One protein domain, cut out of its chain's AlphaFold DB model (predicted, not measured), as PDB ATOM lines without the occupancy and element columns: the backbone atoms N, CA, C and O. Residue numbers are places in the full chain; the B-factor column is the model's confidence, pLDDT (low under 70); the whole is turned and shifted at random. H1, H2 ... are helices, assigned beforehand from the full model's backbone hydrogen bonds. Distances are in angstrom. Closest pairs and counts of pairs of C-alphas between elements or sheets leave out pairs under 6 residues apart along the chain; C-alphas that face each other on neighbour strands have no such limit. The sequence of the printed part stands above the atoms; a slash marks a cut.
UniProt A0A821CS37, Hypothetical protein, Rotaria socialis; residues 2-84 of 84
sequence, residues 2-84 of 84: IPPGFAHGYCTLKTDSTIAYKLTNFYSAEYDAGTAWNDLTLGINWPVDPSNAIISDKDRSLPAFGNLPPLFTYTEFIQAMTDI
ATOM      1  N   ILE A   2     210.470 248.787 166.542       87.06
ATOM      2  CA  ILE A   2     210.113 247.406 166.191       87.06
ATOM      3  C   ILE A   2     210.694 247.140 164.796       87.06
ATOM      4  O   ILE A   2     210.398 247.930 163.895       87.06
ATOM      5  N   PRO A   3     211.575 246.140 164.608       88.25
ATOM      6  CA  PRO A   3     212.138 245.860 163.292       88.25
ATOM      7  C   PRO A   3     211.075 245.333 162.313       88.25
ATOM      8  O   PRO A   3     210.095 244.723 162.749       88.25
ATOM      9  N   PRO A   4     211.270 245.509 160.992       87.69
ATOM     10  CA  PRO A   4     210.442 244.843 159.990       87.69
ATOM     11  C   PRO A   4     210.419 243.327 160.211       87.69
ATOM     12  O   PRO A   4     211.437 242.731 160.558       87.69
ATOM     13  N   GLY A   5     209.257 242.707 160.014       88.06
ATOM     14  CA  GLY A   5     209.075 241.266 160.205       88.06
ATOM     15  C   GLY A   5     208.696 240.832 161.623       88.06
ATOM     16  O   GLY A   5     208.392 239.659 161.828       88.06
ATOM     17  N   PHE A   6     208.668 241.746 162.598       90.75
ATOM     18  CA  PHE A   6     208.228 241.447 163.963       90.75
ATOM     19  C   PHE A   6     206.774 241.867 164.182       90.75
ATOM     20  O   PHE A   6     206.396 243.008 163.913       90.75
ATOM     21  N   ALA A   7     205.971 240.953 164.727       92.81
ATOM     22  CA  ALA A   7     204.606 241.249 165.140       92.81
ATOM     23  C   ALA A   7     204.584 242.139 166.394       92.81
ATOM     24  O   ALA A   7     205.440 242.025 167.275       92.81
ATOM     25  N   HIS A   8     203.571 242.998 166.500       94.19
ATOM     26  CA  HIS A   8     203.331 243.833 167.674       94.19
ATOM     27  C   HIS A   8     201.845 243.827 168.050       94.19
ATOM     28  O   HIS A   8     200.975 243.946 167.191       94.19
ATOM     29  N   GLY A   9     201.552 243.730 169.347       94.81
ATOM     30  CA  GLY A   9     200.195 243.760 169.892       94.81
ATOM     31  C   GLY A   9     200.152 244.535 171.206       94.81
ATOM     32  O   GLY A   9     201.142 244.577 171.937       94.81
ATOM     33  N   TYR A  10     199.010 245.154 171.503       95.62
ATOM     34  CA  TYR A  10     198.823 245.991 172.686       95.62
ATOM     35  C   TYR A  10     197.515 245.643 173.398       95.62
ATOM     36  O   TYR A  10     196.504 245.379 172.756       95.62
ATOM     37  N   CYS A  11     197.531 245.716 174.729       96.94
ATOM     38  CA  CYS A  11     196.345 245.642 175.576       96.94
ATOM     39  C   CYS A  11     196.288 246.910 176.435       96.94
ATOM     40  O   CYS A  11     197.188 247.173 177.237       96.94
ATOM     41  N   THR A  12     195.262 247.733 176.235       96.19
ATOM     42  CA  THR A  12     195.065 248.970 176.997       96.19
ATOM     43  C   THR A  12     194.434 248.660 178.352       96.19
ATOM     44  O   THR A  12     193.369 248.055 178.407       96.19
ATOM     45  N   LEU A  13     195.056 249.115 179.444       95.19
ATOM     46  CA  LEU A  13     194.598 248.843 180.818       95.19
ATOM     47  C   LEU A  13     193.630 249.894 181.381       95.19
ATOM     48  O   LEU A  13     193.102 249.731 182.479       95.19
ATOM     49  N   LYS A  14     193.448 251.008 180.669       95.81
ATOM     50  CA  LYS A  14     192.585 252.127 181.060       95.81
ATOM     51  C   LYS A  14     191.736 252.553 179.871       95.81
ATOM     52  O   LYS A  14     192.191 252.460 178.728       95.81
ATOM     53  N   THR A  15     190.541 253.062 180.152       93.25
ATOM     54  CA  THR A  15     189.726 253.747 179.145       93.25
ATOM     55  C   THR A  15     190.482 254.953 178.587       93.25
ATOM     56  O   THR A  15     191.369 255.494 179.250       93.25
ATOM     57  N   ASP A  16     190.161 255.335 177.351       94.00
ATOM     58  CA  ASP A  16     190.724 256.517 176.679       94.00
ATOM     59  C   ASP A  16     192.257 256.491 176.527       94.00
ATOM     60  O   ASP A  16     192.926 257.523 176.465       94.00
ATOM     61  N   SER A  17     192.835 255.289 176.462       96.69
ATOM     62  CA  SER A  17     194.254 255.108 176.159       96.69
ATOM     63  C   SER A  17     194.539 255.451 174.694       96.69
ATOM     64  O   SER A  17     193.898 254.916 173.793       96.69
ATOM     65  N   THR A  18     195.562 256.274 174.448       96.12
ATOM     66  CA  THR A  18     196.020 256.622 173.094       96.12
ATOM     67  C   THR A  18     197.346 255.941 172.789       96.12
ATOM     68  O   THR A  18     198.306 256.064 173.550       96.12
ATOM     69  N   ILE A  19     197.419 255.271 171.640       93.69
ATOM     70  CA  ILE A  19     198.655 254.710 171.095       93.69
ATOM     71  C   ILE A  19     199.034 255.528 169.861       93.69
ATOM     72  O   ILE A  19     198.229 255.689 168.948       93.69
ATOM     73  N   ALA A  20     200.264 256.038 169.831       95.06
ATOM     74  CA  ALA A  20     200.813 256.762 168.692       95.06
ATOM     75  C   ALA A  20     202.174 256.175 168.313       95.06
ATOM     76  O   ALA A  20     203.025 255.950 169.174       95.06
ATOM     77  N   TYR A  21     202.387 255.945 167.021       92.62
ATOM     78  CA  TYR A  21     203.643 255.424 166.491       92.62
ATOM     79  C   TYR A  21     203.968 256.059 165.139       92.62
ATOM     80  O   TYR A  21     203.093 256.547 164.426       92.62
ATOM     81  N   LYS A  22     205.261 256.075 164.805       93.62
ATOM     82  CA  LYS A  22     205.755 256.478 163.487       93.62
ATOM     83  C   LYS A  22     206.004 255.230 162.656       93.62
ATOM     84  O   LYS A  22     206.585 254.269 163.156       93.62
ATOM     85  N   LEU A  23     205.594 255.281 161.397       91.69
ATOM     86  CA  LEU A  23     205.818 254.227 160.419       91.69
ATOM     87  C   LEU A  23     206.926 254.638 159.451       91.69
ATOM     88  O   LEU A  23     207.094 255.822 159.155       91.69
ATOM     89  N   THR A  24     207.673 253.656 158.960       90.50
ATOM     90  CA  THR A  24     208.664 253.847 157.893       90.50
ATOM     91  C   THR A  24     208.031 253.871 156.501       90.50
ATOM     92  O   THR A  24     208.646 254.394 155.582       90.50
ATOM     93  N   ASN A  25     206.810 253.343 156.357       89.81
ATOM     94  CA  ASN A  25     206.054 253.265 155.107       89.81
ATOM     95  C   ASN A  25     204.572 253.604 155.317       89.81
ATOM     96  O   ASN A  25     204.068 253.605 156.442       89.81
ATOM     97  N   PHE A  26     203.872 253.883 154.216       92.62
ATOM     98  CA  PHE A  26     202.421 254.053 154.215       92.62
ATOM     99  C   PHE A  26     201.700 252.724 154.443       92.62
ATOM    100  O   PHE A  26     202.202 251.655 154.096       92.62
ATOM    101  N   TYR A  27     200.498 252.806 155.009       90.75
ATOM    102  CA  TYR A  27     199.636 251.648 155.200       90.75
ATOM    103  C   TYR A  27     199.184 251.059 153.856       90.75
ATOM    104  O   TYR A  27     198.766 251.793 152.959       90.75
ATOM    105  N   SER A  28     199.204 249.729 153.757       91.50
ATOM    106  CA  SER A  28     198.566 248.969 152.684       91.50
ATOM    107  C   SER A  28     197.882 247.742 153.277       91.50
ATOM    108  O   SER A  28     198.543 246.895 153.869       91.50
ATOM    109  N   ALA A  29     196.564 247.640 153.093       90.06
ATOM    110  CA  ALA A  29     195.777 246.523 153.611       90.06
ATOM    111  C   ALA A  29     196.185 245.170 152.999       90.06
ATOM    112  O   ALA A  29     196.064 244.148 153.664       90.06
ATOM    113  N   GLU A  30     196.682 245.168 151.756       91.44
ATOM    114  CA  GLU A  30     197.157 243.965 151.055       91.44
ATOM    115  C   GLU A  30     198.431 243.383 151.688       91.44
ATOM    116  O   GLU A  30     198.626 242.172 151.681       91.44
ATOM    117  N   TYR A  31     199.274 244.240 152.274       89.06
ATOM    118  CA  TYR A  31     200.536 243.852 152.914       89.06
ATOM    119  C   TYR A  31     200.443 243.809 154.446       89.06
ATOM    120  O   TYR A  31     201.464 243.698 155.124       89.06
ATOM    121  N   ASP A  32     199.236 243.917 155.000       91.31
ATOM    122  CA  ASP A  32     198.997 243.866 156.438       91.31
ATOM    123  C   ASP A  32     198.584 242.450 156.860       91.31
ATOM    124  O   ASP A  32     197.528 241.945 156.471       91.31
ATOM    125  N   ALA A  33     199.409 241.823 157.693       93.75
ATOM    126  CA  ALA A  33     199.225 240.466 158.182       93.75
ATOM    127  C   ALA A  33     199.427 240.405 159.699       93.75
ATOM    128  O   ALA A  33     200.161 241.200 160.286       93.75
ATOM    129  N   GLY A  34     198.805 239.418 160.339       95.38
ATOM    130  CA  GLY A  34     198.912 239.219 161.777       95.38
ATOM    131  C   GLY A  34     198.548 237.802 162.191       95.38
ATOM    132  O   GLY A  34     198.207 236.964 161.360       95.38
ATOM    133  N   THR A  35     198.614 237.553 163.494       97.00
ATOM    134  CA  THR A  35     198.260 236.283 164.132       97.00
ATOM    135  C   THR A  35     197.203 236.510 165.201       97.00
ATOM    136  O   THR A  35     197.108 237.608 165.753       97.00
ATOM    137  N   ALA A  36     196.445 235.468 165.530       97.56
ATOM    138  CA  ALA A  36     195.528 235.466 166.656       97.56
ATOM    139  C   ALA A  36     196.274 235.876 167.936       97.56
ATOM    140  O   ALA A  36     197.225 235.221 168.365       97.56
ATOM    141  N   TRP A  37     195.846 236.987 168.534       97.38
ATOM    142  CA  TRP A  37     196.507 237.581 169.698       97.38
ATOM    143  C   TRP A  37     196.466 236.661 170.928       97.38
ATOM    144  O   TRP A  37     197.383 236.685 171.745       97.38
ATOM    145  N   ASN A  38     195.412 235.849 171.051       96.81
ATOM    146  CA  ASN A  38     195.158 234.921 172.152       96.81
ATOM    147  C   ASN A  38     195.595 233.479 171.848       96.81
ATOM    148  O   ASN A  38     195.118 232.545 172.495       96.81
ATOM    149  N   ASP A  39     196.472 233.277 170.863       96.81
ATOM    150  CA  ASP A  39     197.051 231.965 170.600       96.81
ATOM    151  C   ASP A  39     197.897 231.504 171.800       96.81
ATOM    152  O   ASP A  39     198.925 232.098 172.135       96.81
ATOM    153  N   LEU A  40     197.466 230.418 172.445       94.81
ATOM    154  CA  LEU A  40     198.124 229.862 173.627       94.81
ATOM    155  C   LEU A  40     199.549 229.372 173.339       94.81
ATOM    156  O   LEU A  40     200.365 229.321 174.261       94.81
ATOM    157  N   THR A  41     199.875 229.044 172.084       96.44
ATOM    158  CA  THR A  41     201.227 228.615 171.689       96.44
ATOM    159  C   THR A  41     202.254 229.742 171.788       96.44
ATOM    160  O   THR A  41     203.437 229.468 171.976       96.44
ATOM    161  N   LEU A  42     201.808 231.004 171.737       95.62
ATOM    162  CA  LEU A  42     202.670 232.172 171.930       95.62
ATOM    163  C   LEU A  42     203.034 232.401 173.405       95.62
ATOM    164  O   LEU A  42     203.967 233.148 173.690       95.62
ATOM    165  N   GLY A  43     202.307 231.790 174.349       95.50
ATOM    166  CA  GLY A  43     202.596 231.891 175.783       95.50
ATOM    167  C   GLY A  43     202.471 233.306 176.365       95.50
ATOM    168  O   GLY A  43     203.084 233.601 177.392       95.50
ATOM    169  N   ILE A  44     201.706 234.198 175.723       96.25
ATOM    170  CA  ILE A  44     201.552 235.589 176.168       96.25
ATOM    171  C   ILE A  44     200.457 235.673 177.234       96.25
ATOM    172  O   ILE A  44     199.286 235.398 176.971       96.25
ATOM    173  N   ASN A  45     200.831 236.106 178.437       96.25
ATOM    174  CA  ASN A  45     199.888 236.339 179.525       96.25
ATOM    175  C   ASN A  45     199.244 237.730 179.403       96.25
ATOM    176  O   ASN A  45     199.690 238.694 180.033       96.25
ATOM    177  N   TRP A  46     198.221 237.844 178.558       97.12
ATOM    178  CA  TRP A  46     197.481 239.093 178.399       97.12
ATOM    179  C   TRP A  46     196.666 239.426 179.661       97.12
ATOM    180  O   TRP A  46     195.971 238.558 180.186       97.12
ATOM    181  N   PRO A  47     196.681 240.684 180.139       96.44
ATOM    182  CA  PRO A  47     195.941 241.114 181.328       96.44
ATOM    183  C   PRO A  47     194.454 241.377 181.021       96.44
ATOM    184  O   PRO A  47     193.881 242.374 181.458       96.44
ATOM    185  N   VAL A  48     193.834 240.506 180.226       96.00
ATOM    186  CA  VAL A  48     192.428 240.579 179.825       96.00
ATOM    187  C   VAL A  48     191.909 239.173 179.540       96.00
ATOM    188  O   VAL A  48     192.601 238.360 178.932       96.00
ATOM    189  N   ASP A  49     190.681 238.889 179.969       94.88
ATOM    190  CA  ASP A  49     189.996 237.657 179.581       94.88
ATOM    191  C   ASP A  49     189.610 237.724 178.088       94.88
ATOM    192  O   ASP A  49     189.004 238.723 177.675       94.88
ATOM    193  N   PRO A  50     189.905 236.696 177.268       94.44
ATOM    194  CA  PRO A  50     189.502 236.658 175.865       94.44
ATOM    195  C   PRO A  50     188.015 236.923 175.605       94.44
ATOM    196  O   PRO A  50     187.691 237.524 174.580       94.44
ATOM    197  N   SER A  51     187.109 236.537 176.512       94.50
ATOM    198  CA  SER A  51     185.671 236.802 176.362       94.50
ATOM    199  C   SER A  51     185.314 238.281 176.512       94.50
ATOM    200  O   SER A  51     184.280 238.716 176.010       94.50
ATOM    201  N   ASN A  52     186.156 239.048 177.208       95.38
ATOM    202  CA  ASN A  52     185.946 240.464 177.510       95.38
ATOM    203  C   ASN A  52     186.777 241.389 176.608       95.38
ATOM    204  O   ASN A  52     186.614 242.608 176.656       95.38
ATOM    205  N   ALA A  53     187.677 240.831 175.793       96.62
ATOM    206  CA  ALA A  53     188.526 241.601 174.900       96.62
ATOM    207  C   ALA A  53     187.706 242.257 173.774       96.62
ATOM    208  O   ALA A  53     187.024 241.598 172.979       96.62
ATOM    209  N   ILE A  54     187.814 243.582 173.677       96.56
ATOM    210  CA  ILE A  54     187.273 244.353 172.559       96.56
ATOM    211  C   ILE A  54     188.337 244.369 171.466       96.56
ATOM    212  O   ILE A  54     189.373 245.012 171.604       96.56
ATOM    213  N   ILE A  55     188.075 243.638 170.388       96.75
ATOM    214  CA  ILE A  55     188.979 243.487 169.246       96.75
ATOM    215  C   ILE A  55     188.229 243.749 167.941       96.75
ATOM    216  O   ILE A  55     187.005 243.562 167.878       96.75
ATOM    217  N   SER A  56     188.966 244.179 166.919       95.94
ATOM    218  CA  SER A  56     188.425 244.445 165.586       95.94
ATOM    219  C   SER A  56     187.993 243.155 164.880       95.94
ATOM    220  O   SER A  56     188.482 242.070 165.194       95.94
ATOM    221  N   ASP A  57     187.110 243.263 163.884       96.31
ATOM    222  CA  ASP A  57     186.718 242.106 163.063       96.31
ATOM    223  C   ASP A  57     187.910 241.521 162.291       96.31
ATOM    224  O   ASP A  57     188.017 240.304 162.146       96.31
ATOM    225  N   LYS A  58     188.853 242.379 161.871       94.94
ATOM    226  CA  LYS A  58     190.119 241.960 161.259       94.94
ATOM    227  C   LYS A  58     190.882 241.031 162.205       94.94
ATOM    228  O   LYS A  58     191.192 239.907 161.816       94.94
ATOM    229  N   ASP A  59     191.119 241.456 163.447       96.62
ATOM    230  CA  ASP A  59     191.905 240.683 164.420       96.62
ATOM    231  C   ASP A  59     191.205 239.388 164.846       96.62
ATOM    232  O   ASP A  59     191.872 238.384 165.094       96.62
ATOM    233  N   ARG A  60     189.862 239.373 164.873       96.19
ATOM    234  CA  ARG A  60     189.065 238.148 165.101       96.19
ATOM    235  C   ARG A  60     189.284 237.089 164.025       96.19
ATOM    236  O   ARG A  60     189.103 235.909 164.306       96.19
ATOM    237  N   SER A  61     189.624 237.511 162.808       95.69
ATOM    238  CA  SER A  61     189.793 236.628 161.650       95.69
ATOM    239  C   SER A  61     191.238 236.181 161.407       95.69
ATOM    240  O   SER A  61     191.478 235.377 160.507       95.69
ATOM    241  N   LEU A  62     192.201 236.684 162.190       96.94
ATOM    242  CA  LEU A  62     193.605 236.313 162.034       96.94
ATOM    243  C   LEU A  62     193.832 234.836 162.404       96.94
ATOM    244  O   LEU A  62     193.253 234.342 163.376       96.94
ATOM    245  N   PRO A  63     194.686 234.114 161.658       97.06
ATOM    246  CA  PRO A  63     194.963 232.708 161.924       97.06
ATOM    247  C   PRO A  63     195.806 232.530 163.194       97.06
ATOM    248  O   PRO A  63     196.513 233.439 163.622       97.06
ATOM    249  N   ALA A  64     195.779 231.325 163.767       97.12
ATOM    250  CA  ALA A  64     196.752 230.906 164.777       97.12
ATOM    251  C   ALA A  64     198.191 231.021 164.238       97.12
ATOM    252  O   ALA A  64     198.422 230.849 163.037       97.12
ATOM    253  N   PHE A  65     199.160 231.243 165.122       95.75
ATOM    254  CA  PHE A  65     200.559 231.491 164.776       95.75
ATOM    255  C   PHE A  65     201.154 230.348 163.949       95.75
ATOM    256  O   PHE A  65     201.811 230.579 162.937       95.75
ATOM    257  N   GLY A  66     200.844 229.104 164.324       95.56
ATOM    258  CA  GLY A  66     201.285 227.912 163.594       95.56
ATOM    259  C   GLY A  66     200.697 227.761 162.184       95.56
ATOM    260  O   GLY A  66     201.199 226.949 161.413       95.56
ATOM    261  N   ASN A  67     199.665 228.534 161.835       96.75
ATOM    262  CA  ASN A  67     198.987 228.492 160.536       96.75
ATOM    263  C   ASN A  67     199.338 229.692 159.643       96.75
ATOM    264  O   ASN A  67     198.715 229.877 158.595       96.75
ATOM    265  N   LEU A  68     200.298 230.529 160.048       94.38
ATOM    266  CA  LEU A  68     200.741 231.645 159.222       94.38
ATOM    267  C   LEU A  68     201.454 231.141 157.959       94.38
ATOM    268  O   LEU A  68     202.300 230.246 158.043       94.38
ATOM    269  N   PRO A  69     201.174 231.734 156.787       92.50
ATOM    270  CA  PRO A  69     202.008 231.513 155.618       92.50
ATOM    271  C   PRO A  69     203.387 232.171 155.817       92.50
ATOM    272  O   PRO A  69     203.562 232.999 156.715       92.50
ATOM    273  N   PRO A  70     204.379 231.874 154.965       90.00
ATOM    274  CA  PRO A  70     205.615 232.649 154.920       90.00
ATOM    275  C   PRO A  70     205.310 234.121 154.586       90.00
ATOM    276  O   PRO A  70     204.949 234.439 153.457       90.00
ATOM    277  N   LEU A  71     205.426 235.011 155.576       89.00
ATOM    278  CA  LEU A  71     205.120 236.443 155.427       89.00
ATOM    279  C   LEU A  71     206.333 237.279 155.005       89.00
ATOM    280  O   LEU A  71     206.186 238.308 154.353       89.00
ATOM    281  N   PHE A  72     207.533 236.842 155.384       84.38
ATOM    282  CA  PHE A  72     208.772 237.571 155.143       84.38
ATOM    283  C   PHE A  72     209.850 236.617 154.640       84.38
ATOM    284  O   PHE A  72     209.992 235.500 155.139       84.38
ATOM    285  N   THR A  73     210.651 237.077 153.684       78.75
ATOM    286  CA  THR A  73     211.885 236.411 153.261       78.75
ATOM    287  C   THR A  73     213.068 237.157 153.850       78.75
ATOM    288  O   THR A  73     213.284 238.330 153.550       78.75
ATOM    289  N   TYR A  74     213.843 236.488 154.692       66.50
ATOM    290  CA  TYR A  74     214.999 237.094 155.335       66.50
ATOM    291  C   TYR A  74     216.263 236.815 154.521       66.50
ATOM    292  O   TYR A  74     217.026 235.903 154.829       66.50
ATOM    293  N   THR A  75     216.456 237.569 153.439       59.69
ATOM    294  CA  THR A  75     217.617 237.396 152.543       59.69
ATOM    295  C   THR A  75     218.726 238.427 152.813       59.69
ATOM    296  O   THR A  75     219.870 238.213 152.432       59.69
ATOM    297  N   GLU A  76     218.445 239.523 153.526       52.16
ATOM    298  CA  GLU A  76     219.344 240.694 153.592       52.16
ATOM    299  C   GLU A  76     220.271 240.774 154.817       52.16
ATOM    300  O   GLU A  76     221.091 241.682 154.910       52.16
ATOM    301  N   PHE A  77     220.215 239.831 155.759       51.31
ATOM    302  CA  PHE A  77     221.097 239.892 156.938       51.31
ATOM    303  C   PHE A  77     222.481 239.273 156.746       51.31
ATOM    304  O   PHE A  77     223.354 239.490 157.582       51.31
ATOM    305  N   ILE A  78     222.712 238.544 155.650       47.22
ATOM    306  CA  ILE A  78     224.061 238.059 155.332       47.22
ATOM    307  C   ILE A  78     224.929 239.194 154.772       47.22
ATOM    308  O   ILE A  78     226.109 239.244 155.093       47.22
ATOM    309  N   GLN A  79     224.354 240.165 154.051       46.88
ATOM    310  CA  GLN A  79     225.135 241.273 153.490       46.88
ATOM    311  C   GLN A  79     225.678 242.217 154.580       46.88
ATOM    312  O   GLN A  79     226.825 242.647 154.516       46.88
ATOM    313  N   ALA A  80     224.899 242.471 155.637       46.84
ATOM    314  CA  ALA A  80     225.318 243.326 156.753       46.84
ATOM    315  C   ALA A  80     226.359 242.678 157.692       46.84
ATOM    316  O   ALA A  80     226.996 243.385 158.467       46.84
ATOM    317  N   MET A  81     226.541 241.349 157.638       48.91
ATOM    318  CA  MET A  81     227.596 240.638 158.381       48.91
ATOM    319  C   MET A  81     228.862 240.386 157.553       48.91
ATOM    320  O   MET A  81     229.883 240.029 158.128       48.91
ATOM    321  N   THR A  82     228.824 240.573 156.230       47.88
ATOM    322  CA  THR A  82     230.027 240.547 155.378       47.88
ATOM    323  C   THR A  82     230.756 241.890 155.304       47.88
ATOM    324  O   THR A  82     231.881 241.927 154.814       47.88
ATOM    325  N   ASP A  83     230.142 242.965 155.806       47.94
ATOM    326  CA  ASP A  83     230.711 244.321 155.852       47.94
ATOM    327  C   ASP A  83     231.238 244.713 157.259       47.94
ATOM    328  O   ASP A  83     231.385 245.901 157.559       47.94
ATOM    329  N   ILE A  84     231.532 243.728 158.124       46.44
ATOM    330  CA  ILE A  84     232.254 243.895 159.406       46.44
ATOM    331  C   ILE A  84     233.526 243.048 159.401       46.44
ATOM    332  O   ILE A  84     233.437 241.856 159.033       46.44
TER     333      ILE A  84
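What this domain is: This is residues 2 to 84 of the 84 residues of the protein "Hypothetical protein" of Rotaria socialis (UniProt A0A821CS37). This domain has little regular structure: a loose body of long loops holding one short helix, H1, from which a tail, residues 75 to 84 with the short H2 in it, sticks out and adds to the length. A loop, residues 25 to 30, stands free as well. The 83 printed residues hold H1, then H2, and no named strand; the class is all helix, with 8 residues in named elements. The whole is loose, with a radius of gyration of the C-alphas of 16.0 A, and elongated, spanning 49 by 29 by 26 A.

How they stand to each other: Residues 2 to 56 come first, with no named element. H1, residues 57 to 60, and H2, residues 79 to 82, are apart. Both are too short for an O i to N i+4 pair; in each, the one O i to N i+3 pair is within range.

Where its parts are: H1 begins at C-alpha 57 (186.718, 242.106, 163.063) and is 5.0 A long. H2 measures 5.3 A and ends at C-alpha 82 (230.027, 240.547, 155.378).

The domain as a whole: The C-alphas of Ser 51 and Ile 84, the two farthest apart, are 50.1 A apart. The printed part has no cut. The link from H1 to H2, 18 residues, is long. Residues 74 to 84 have pLDDT under 70.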